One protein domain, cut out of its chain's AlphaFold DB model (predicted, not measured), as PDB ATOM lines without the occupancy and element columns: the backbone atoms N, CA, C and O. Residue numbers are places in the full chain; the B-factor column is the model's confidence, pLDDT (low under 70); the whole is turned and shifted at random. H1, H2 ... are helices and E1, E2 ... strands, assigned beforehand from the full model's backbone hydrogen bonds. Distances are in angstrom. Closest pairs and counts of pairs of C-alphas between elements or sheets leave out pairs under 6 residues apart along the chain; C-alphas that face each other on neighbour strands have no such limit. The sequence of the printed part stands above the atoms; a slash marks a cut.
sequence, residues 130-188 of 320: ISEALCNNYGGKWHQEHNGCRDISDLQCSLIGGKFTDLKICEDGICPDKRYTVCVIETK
ATOM      1  N   ILE A 130     -54.811 -32.609  -7.748       68.75
ATOM      2  CA  ILE A 130     -55.159 -33.939  -7.222       68.75
ATOM      3  C   ILE A 130     -53.952 -34.887  -7.328       68.75
ATOM      4  O   ILE A 130     -53.740 -35.733  -6.457       68.75
ATOM      5  N   SER A 131     -53.114 -34.715  -8.351       76.12
ATOM      6  CA  SER A 131     -51.899 -35.499  -8.533       76.12
ATOM      7  C   SER A 131     -50.801 -35.176  -7.511       76.12
ATOM      8  O   SER A 131     -50.087 -36.095  -7.112       76.12
ATOM      9  N   GLU A 132     -50.709 -33.941  -7.009       78.88
ATOM     10  CA  GLU A 132     -49.862 -33.564  -5.863       78.88
ATOM     11  C   GLU A 132     -50.336 -34.238  -4.574       78.88
ATOM     12  O   GLU A 132     -49.555 -34.896  -3.880       78.88
ATOM     13  N   ALA A 133     -51.633 -34.154  -4.275       72.00
ATOM     14  CA  ALA A 133     -52.200 -34.803  -3.095       72.00
ATOM     15  C   ALA A 133     -52.004 -36.329  -3.144       72.00
ATOM     16  O   ALA A 133     -51.667 -36.962  -2.138       72.00
ATOM     17  N   LEU A 134     -52.180 -36.937  -4.319       76.56
ATOM     18  CA  LEU A 134     -51.911 -38.360  -4.527       76.56
ATOM     19  C   LEU A 134     -50.419 -38.683  -4.397       76.56
ATOM     20  O   LEU A 134     -50.079 -39.673  -3.750       76.56
ATOM     21  N   CYS A 135     -49.537 -37.844  -4.943       84.38
ATOM     22  CA  CYS A 135     -48.089 -37.984  -4.810       84.38
ATOM     23  C   CYS A 135     -47.663 -38.053  -3.339       84.38
ATOM     24  O   CYS A 135     -47.041 -39.032  -2.918       84.38
ATOM     25  N   ASN A 136     -48.072 -37.061  -2.546       79.81
ATOM     26  CA  ASN A 136     -47.724 -36.965  -1.130       79.81
ATOM     27  C   ASN A 136     -48.274 -38.161  -0.332       79.81
ATOM     28  O   ASN A 136     -47.568 -38.747   0.489       79.81
ATOM     29  N   ASN A 137     -49.502 -38.600  -0.629       73.81
ATOM     30  CA  ASN A 137     -50.105 -39.775   0.012       73.81
ATOM     31  C   ASN A 137     -49.404 -41.095  -0.340       73.81
ATOM     32  O   ASN A 137     -49.395 -42.025   0.467       73.81
ATOM     33  N   TYR A 138     -48.796 -41.195  -1.523       81.50
ATOM     34  CA  TYR A 138     -47.965 -42.339  -1.899       81.50
ATOM     35  C   TYR A 138     -46.568 -42.319  -1.264       81.50
ATOM     36  O   TYR A 138     -45.791 -43.243  -1.504       81.50
ATOM     37  N   GLY A 139     -46.256 -41.311  -0.442       82.94
ATOM     38  CA  GLY A 139     -44.917 -41.087   0.103       82.94
ATOM     39  C   GLY A 139     -43.944 -40.501  -0.921       82.94
ATOM     40  O   GLY A 139     -42.737 -40.497  -0.679       82.94
ATOM     41  N   GLY A 140     -44.464 -40.035  -2.058       87.62
ATOM     42  CA  GLY A 140     -43.696 -39.374  -3.096       87.62
ATOM     43  C   GLY A 140     -43.343 -37.934  -2.738       87.62
ATOM     44  O   GLY A 140     -43.824 -37.370  -1.754       87.62
ATOM     45  N   LYS A 141     -42.490 -37.329  -3.566       90.00
ATOM     46  CA  LYS A 141     -42.104 -35.917  -3.457       90.00
ATOM     47  C   LYS A 141     -42.579 -35.164  -4.682       90.00
ATOM     48  O   LYS A 141     -42.084 -35.433  -5.778       90.00
ATOM     49  N   TRP A 142     -43.492 -34.223  -4.492       86.50
ATOM     50  CA  TRP A 142     -44.004 -33.379  -5.563       86.50
ATOM     51  C   TRP A 142     -42.984 -32.312  -6.008       86.50
ATOM     52  O   TRP A 142     -42.247 -31.781  -5.180       86.50
ATOM     53  N   HIS A 143     -42.929 -32.043  -7.316       85.88
ATOM     54  CA  HIS A 143     -42.083 -31.050  -7.998       85.88
ATOM     55  C   HIS A 143     -42.996 -30.177  -8.854       85.88
ATOM     56  O   HIS A 143     -43.467 -30.612  -9.912       85.88
ATOM     57  N   GLN A 144     -43.289 -28.971  -8.372       75.38
ATOM     58  CA  GLN A 144     -44.255 -28.063  -8.997       75.38
ATOM     59  C   GLN A 144     -43.809 -27.619 -10.391       75.38
ATOM     60  O   GLN A 144     -44.627 -27.547 -11.307       75.38
ATOM     61  N   GLU A 145     -42.512 -27.378 -10.567       73.12
ATOM     62  CA  GLU A 145     -41.921 -26.865 -11.801       73.12
ATOM     63  C   GLU A 145     -42.063 -27.833 -12.981       73.12
ATOM     64  O   GLU A 145     -42.092 -27.414 -14.136       73.12
ATOM     65  N   HIS A 146     -42.200 -29.126 -12.683       79.94
ATOM     66  CA  HIS A 146     -42.389 -30.181 -13.677       79.94
ATOM     67  C   HIS A 146     -43.784 -30.792 -13.636       79.94
ATOM     68  O   HIS A 146     -44.027 -31.754 -14.359       79.94
ATOM     69  N   ASN A 147     -44.678 -30.284 -12.777       81.81
ATOM     70  CA  ASN A 147     -45.966 -30.912 -12.486       81.81
ATOM     71  C   ASN A 147     -45.818 -32.432 -12.271       81.81
ATOM     72  O   ASN A 147     -46.457 -33.248 -12.945       81.81
ATOM     73  N   GLY A 148     -44.867 -32.816 -11.414       88.44
ATOM     74  CA  GLY A 148     -44.388 -34.188 -11.374       88.44
ATOM     75  C   GLY A 148     -44.095 -34.725  -9.983       88.44
ATOM     76  O   GLY A 148     -43.741 -33.998  -9.063       88.44
ATOM     77  N   CYS A 149     -44.205 -36.040  -9.838       91.56
ATOM     78  CA  CYS A 149     -43.987 -36.749  -8.588       91.56
ATOM     79  C   CYS A 149     -42.754 -37.654  -8.659       91.56
ATOM     80  O   CYS A 149     -42.618 -38.477  -9.569       91.56
ATOM     81  N   ARG A 150     -41.856 -37.535  -7.682       93.56
ATOM     82  CA  ARG A 150     -40.737 -38.464  -7.466       93.56
ATOM     83  C   ARG A 150     -41.072 -39.517  -6.422       93.56
ATOM     84  O   ARG A 150     -41.981 -39.333  -5.621       93.56
ATOM     85  N   ASP A 151     -40.263 -40.573  -6.402       91.88
ATOM     86  CA  ASP A 151     -40.278 -41.617  -5.372       91.88
ATOM     87  C   ASP A 151     -41.609 -42.398  -5.302       91.88
ATOM     88  O   ASP A 151     -42.026 -42.857  -4.243       91.88
ATOM     89  N   ILE A 152     -42.261 -42.588  -6.457       89.56
ATOM     90  CA  ILE A 152     -43.458 -43.427  -6.620       89.56
ATOM     91  C   ILE A 152     -43.213 -44.555  -7.632       89.56
ATOM     92  O   ILE A 152     -42.254 -44.525  -8.396       89.56
ATOM     93  N   SER A 153     -44.070 -45.574  -7.631       89.88
ATOM     94  CA  SER A 153     -44.026 -46.714  -8.563       89.88
ATOM     95  C   SER A 153     -44.701 -46.420  -9.909       89.88
ATOM     96  O   SER A 153     -45.525 -45.515 -10.006       89.88
ATOM     97  N   ASP A 154     -44.437 -47.245 -10.929       86.88
ATOM     98  CA  ASP A 154     -45.104 -47.182 -12.248       86.88
ATOM     99  C   ASP A 154     -46.629 -47.234 -12.148       86.88
ATOM    100  O   ASP A 154     -47.335 -46.487 -12.828       86.88
ATOM    101  N   LEU A 155     -47.145 -48.090 -11.261       85.06
ATOM    102  CA  LEU A 155     -48.578 -48.193 -11.017       85.06
ATOM    103  C   LEU A 155     -49.115 -46.893 -10.415       85.06
ATOM    104  O   LEU A 155     -50.106 -46.367 -10.902       85.06
ATOM    105  N   GLN A 156     -48.455 -46.347  -9.394       87.06
ATOM    106  CA  GLN A 156     -48.857 -45.074  -8.785       87.06
ATOM    107  C   GLN A 156     -48.779 -43.922  -9.789       87.06
ATOM    108  O   GLN A 156     -49.708 -43.125  -9.857       87.06
ATOM    109  N   CYS A 157     -47.726 -43.882 -10.606       88.19
ATOM    110  CA  CYS A 157     -47.557 -42.890 -11.659       88.19
ATOM    111  C   CYS A 157     -48.698 -42.953 -12.684       88.19
ATOM    112  O   CYS A 157     -49.329 -41.944 -12.987       88.19
ATOM    113  N   SER A 158     -49.052 -44.162 -13.120       83.31
ATOM    114  CA  SER A 158     -50.193 -44.381 -14.016       83.31
ATOM    115  C   SER A 158     -51.519 -43.965 -13.363       83.31
ATOM    116  O   SER A 158     -52.388 -43.391 -14.012       83.31
ATOM    117  N   LEU A 159     -51.687 -44.221 -12.060       78.50
ATOM    118  CA  LEU A 159     -52.920 -43.910 -11.330       78.50
ATOM    119  C   LEU A 159     -53.136 -42.415 -11.088       78.50
ATOM    120  O   LEU A 159     -54.290 -42.017 -10.927       78.50
ATOM    121  N   ILE A 160     -52.068 -41.613 -11.068       79.25
ATOM    122  CA  ILE A 160     -52.152 -40.142 -11.037       79.25
ATOM    123  C   ILE A 160     -52.203 -39.521 -12.442       79.25
ATOM    124  O   ILE A 160     -52.149 -38.303 -12.562       79.25
ATOM    125  N   GLY A 161     -52.301 -40.339 -13.498       77.88
ATOM    126  CA  GLY A 161     -52.362 -39.867 -14.886       77.88
ATOM    127  C   GLY A 161     -51.020 -39.378 -15.435       77.88
ATOM    128  O   GLY A 161     -50.990 -38.595 -16.380       77.88
ATOM    129  N   GLY A 162     -49.909 -39.803 -14.832       85.06
ATOM    130  CA  GLY A 162     -48.572 -39.386 -15.229       85.06
ATOM    131  C   GLY A 162     -47.779 -40.444 -15.984       85.06
ATOM    132  O   GLY A 162     -48.153 -41.616 -16.084       85.06
ATOM    133  N   LYS A 163     -46.634 -40.007 -16.505       89.31
ATOM    134  CA  LYS A 163     -45.648 -40.842 -17.184       89.31
ATOM    135  C   LYS A 163     -44.245 -40.471 -16.725       89.31
ATOM    136  O   LYS A 163     -43.901 -39.297 -16.597       89.31
ATOM    137  N   PHE A 164     -43.410 -41.481 -16.504       92.19
ATOM    138  CA  PHE A 164     -42.029 -41.246 -16.114       92.19
ATOM    139  C   PHE A 164     -41.214 -40.592 -17.226       92.19
ATOM    140  O   PHE A 164     -41.202 -41.051 -18.369       92.19
ATOM    141  N   THR A 165     -40.509 -39.532 -16.844       90.69
ATOM    142  CA  THR A 165     -39.581 -38.778 -17.682       90.69
ATOM    143  C   THR A 165     -38.327 -38.460 -16.872       90.69
ATOM    144  O   THR A 165     -38.406 -38.160 -15.681       90.69
ATOM    145  N   ASP A 166     -37.160 -38.510 -17.512       91.06
ATOM    146  CA  ASP A 166     -35.901 -38.134 -16.872       91.06
ATOM    147  C   ASP A 166     -35.672 -36.626 -16.977       91.06
ATOM    148  O   ASP A 166     -35.394 -36.094 -18.056       91.06
ATOM    149  N   LEU A 167     -35.752 -35.943 -15.838       85.94
ATOM    150  CA  LEU A 167     -35.685 -34.487 -15.749       85.94
ATOM    151  C   LEU A 167     -34.567 -34.027 -14.813       85.94
ATOM    152  O   LEU A 167     -34.134 -34.745 -13.907       85.94
ATOM    153  N   LYS A 168     -34.079 -32.804 -15.043       86.88
ATOM    154  CA  LYS A 168     -33.248 -32.089 -14.068       86.88
ATOM    155  C   LYS A 168     -34.181 -31.319 -13.138       86.88
ATOM    156  O   LYS A 168     -34.977 -30.514 -13.606       86.88
ATOM    157  N   ILE A 169     -34.065 -31.574 -11.844       80.56
ATOM    158  CA  ILE A 169     -34.791 -30.840 -10.803       80.56
ATOM    159  C   ILE A 169     -33.849 -29.774 -10.273       80.56
ATOM    160  O   ILE A 169     -32.695 -30.087  -9.968       80.56
ATOM    161  N   CYS A 170     -34.332 -28.539 -10.211       76.88
ATOM    162  CA  CYS A 170     -33.574 -27.401  -9.721       76.88
ATOM    163  C   CYS A 170     -34.192 -26.945  -8.402       76.88
ATOM    164  O   CYS A 170     -35.381 -26.653  -8.362       76.88
ATOM    165  N   GLU A 171     -33.394 -26.863  -7.346       72.19
ATOM    166  CA  GLU A 171     -33.831 -26.346  -6.045       72.19
ATOM    167  C   GLU A 171     -33.193 -24.962  -5.865       72.19
ATOM    168  O   GLU A 171     -31.986 -24.812  -6.056       72.19
ATOM    169  N   ASP A 172     -34.006 -23.932  -5.609       71.00
ATOM    170  CA  ASP A 172     -33.571 -22.530  -5.463       71.00
ATOM    171  C   ASP A 172     -32.696 -22.007  -6.622       71.00
ATOM    172  O   ASP A 172     -31.724 -21.272  -6.439       71.00
ATOM    173  N   GLY A 173     -33.016 -22.423  -7.852       71.00
ATOM    174  CA  GLY A 173     -32.266 -22.049  -9.058       71.00
ATOM    175  C   GLY A 173     -30.935 -22.789  -9.239       71.00
ATOM    176  O   GLY A 173     -30.240 -22.569 -10.234       71.00
ATOM    177  N   ILE A 174     -30.582 -23.702  -8.329       75.50
ATOM    178  CA  ILE A 174     -29.408 -24.566  -8.444       75.50
ATOM    179  C   ILE A 174     -29.834 -25.883  -9.095       75.50
ATOM    180  O   ILE A 174     -30.542 -26.698  -8.507       75.50
ATOM    181  N   CYS A 175     -29.369 -26.105 -10.322       78.06
ATOM    182  CA  CYS A 175     -29.662 -27.307 -11.097       78.06
ATOM    183  C   CYS A 175     -28.468 -28.276 -11.055       78.06
ATOM    184  O   CYS A 175     -27.533 -28.114 -11.847       78.06
ATOM    185  N   PRO A 176     -28.449 -29.289 -10.171       78.88
ATOM    186  CA  PRO A 176     -27.417 -30.317 -10.213       78.88
ATOM    187  C   PRO A 176     -27.424 -31.053 -11.565       78.88
ATOM    188  O   PRO A 176     -28.467 -31.257 -12.183       78.88
ATOM    189  N   ASP A 177     -26.262 -31.543 -12.008       80.00
ATOM    190  CA  ASP A 177     -26.156 -32.355 -13.236       80.00
ATOM    191  C   ASP A 177     -26.786 -33.751 -13.124       80.00
ATOM    192  O   ASP A 177     -26.808 -34.527 -14.082       80.00
ATOM    193  N   LYS A 178     -27.353 -34.062 -11.960       85.00
ATOM    194  CA  LYS A 178     -28.091 -35.288 -11.709       85.00
ATOM    195  C   LYS A 178     -29.488 -35.201 -12.322       85.00
ATOM    196  O   LYS A 178     -30.243 -34.270 -12.055       85.00
ATOM    197  N   ARG A 179     -29.842 -36.218 -13.104       86.88
ATOM    198  CA  ARG A 179     -31.212 -36.431 -13.574       86.88
ATOM    199  C   ARG A 179     -31.971 -37.312 -12.595       86.88
ATOM    200  O   ARG A 179     -31.391 -38.214 -11.985       86.88
ATOM    201  N   TYR A 180     -33.256 -37.037 -12.469       86.12
ATOM    202  CA  TYR A 180     -34.192 -37.821 -11.687       86.12
ATOM    203  C   TYR A 180     -35.283 -38.341 -12.605       86.12
ATOM    204  O   TYR A 180     -35.742 -37.627 -13.492       86.12
ATOM    205  N   THR A 181     -35.714 -39.568 -12.354       90.94
ATOM    206  CA  THR A 181     -36.906 -40.124 -12.980       90.94
ATOM    207  C   THR A 181     -38.117 -39.576 -12.229       90.94
ATOM    208  O   THR A 181     -38.296 -39.842 -11.039       90.94
ATOM    209  N   VAL A 182     -38.899 -38.738 -12.903       91.31
ATOM    210  CA  VAL A 182     -40.047 -38.019 -12.337       91.31
ATOM    211  C   VAL A 182     -41.299 -38.461 -13.074       91.31
ATOM    212  O   VAL A 182     -41.314 -38.494 -14.303       91.31
ATOM    213  N   CYS A 183     -42.345 -38.821 -12.339       92.88
ATOM    214  CA  CYS A 183     -43.656 -39.067 -12.914       92.88
ATOM    215  C   CYS A 183     -44.296 -37.726 -13.250       92.88
ATOM    216  O   CYS A 183     -44.840 -37.070 -12.367       92.88
ATOM    217  N   VAL A 184     -44.192 -37.302 -14.501       90.00
ATOM    218  CA  VAL A 184     -44.770 -36.045 -14.971       90.00
ATOM    219  C   VAL A 184     -46.218 -36.309 -15.327       90.00
ATOM    220  O   VAL A 184     -46.498 -37.196 -16.137       90.00
ATOM    221  N   ILE A 185     -47.137 -35.557 -14.736       82.69
ATOM    222  CA  ILE A 185     -48.502 -35.519 -15.245       82.69
ATOM    223  C   ILE A 185     -48.483 -34.563 -16.422       82.69
ATOM    224  O   ILE A 185     -48.098 -33.402 -16.275       82.69
ATOM    225  N   GLU A 186     -48.874 -35.057 -17.596       67.62
ATOM    226  CA  GLU A 186     -49.166 -34.180 -18.719       67.62
ATOM    227  C   GLU A 186     -50.324 -33.280 -18.278       67.62
ATOM    228  O   GLU A 186     -51.493 -33.665 -18.344       67.62
ATOM    229  N   THR A 187     -50.017 -32.070 -17.793       57.34
ATOM    230  CA  THR A 187     -51.003 -31.002 -17.856       57.34
ATOM    231  C   THR A 187     -51.324 -30.909 -19.331       57.34
ATOM    232  O   THR A 187     -50.447 -30.640 -20.156       57.34
ATOM    233  N   LYS A 188     -52.562 -31.225 -19.702       46.50
ATOM    234  CA  LYS A 188     -53.029 -30.917 -21.043       46.50
ATOM    235  C   LYS A 188     -52.870 -29.410 -21.192       46.50
ATOM    236  O   LYS A 188     -53.698 -28.645 -20.707       46.50
TER     237      LYS A 188
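Overview. This is residues 130 to 188 of the 320 residues of an uncharacterized protein of Nitrosarchaeum sp (UniProt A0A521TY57). A small, strongly twisted sheet of four strands has two short helices, H1 and H2, over one of its faces, where H1 covers the E1 and E2 end and H2 the E3 end. The long hairpin of E3 and E4 makes one part of the sheet, and the short hairpin of E1 and E2 is set beside E4; the longest reach is from H2 to the loop that joins E3 to E4. The printed part has 59 residues, with two named helices and four named strands in the order H1, E1, E2, H2, E3, E4. The sheet's order is E1, E2, E4, E3, all antiparallel, and the class is mixed, helices and strands. The whole is compact, with a radius of gyration of the C-alphas of 10.8 A and spans of 30 by 23 by 17 A.

Arrangement. Begin at H1, residues 130 to 137, which is on the sheet of E1 (141 to 143), E2 (148 to 150), E4 (179 to 185) and E3 (162 to 168), at a height over the sheet of 8.6 A. It lies over E2 and only just over E1, on which 3 of its 8 C-alphas fall, and runs along the strands, at 11 degrees to E2 on the local plane. Its closest C-alphas to E2 are those of Cys 135 and Cys 149, 5.7 A apart. In the hairpin of E1 and E2, look for N 143 and O 148, 2.7 A apart, within hydrogen-bond range. E2 and E4 are antiparallel, with N 149 and O 183 at 2.8 A. H2, residues 154 to 159, is on the sheet at a height of 8.2 A and lies over E3, slantwise to it at 48 degrees on the local plane; its closest C-alphas to E3 are those of Cys 157 and Lys 163, 6.2 A apart. H1 and H2 are near each other, with 7 pairs of C-alphas within 10 A. These are two layers, helices on one face of a sheet. E2, H2 and E3 form a split strand-helix-strand unit, two strands of one sheet that follow each other among the strands, with a helix between them in the chain and E4 between them in the sheet, and its crossover is right-handed. In the hairpin of E3 and E4, N 165 and O 182 are 2.9 A apart. E1 and E3, the edge strands, are apart. In H1 and H2 every O i to N i+4 pair is within hydrogen-bond range.

Along the chain. Find C-alpha 130 at (-55.159, -33.939, -7.222), where H1 begins; it is 10.6 A long. E3 runs 17.0 A from C-alpha 162 at (-48.572, -39.386, -15.229), and E4 runs 17.4 A to C-alpha 185 at (-48.502, -35.519, -15.245). E1, E2 and H2 measure 6.7 A, 6.8 A and 8.5 A.

Size, cuts and confidence. The C-alphas farthest apart are those of Leu 155 and Gly 173, 30.9 A. The printed part has no cut. No link is long; that from E3 to E4, 10 residues, is short, and the others are tight. The sheet is only just strongly twisted, its C-alphas lying up to 4.0 A off the best plane. The mean pLDDT of the printed part is 81.8, and residues 130 and 186 to 188 are under 70.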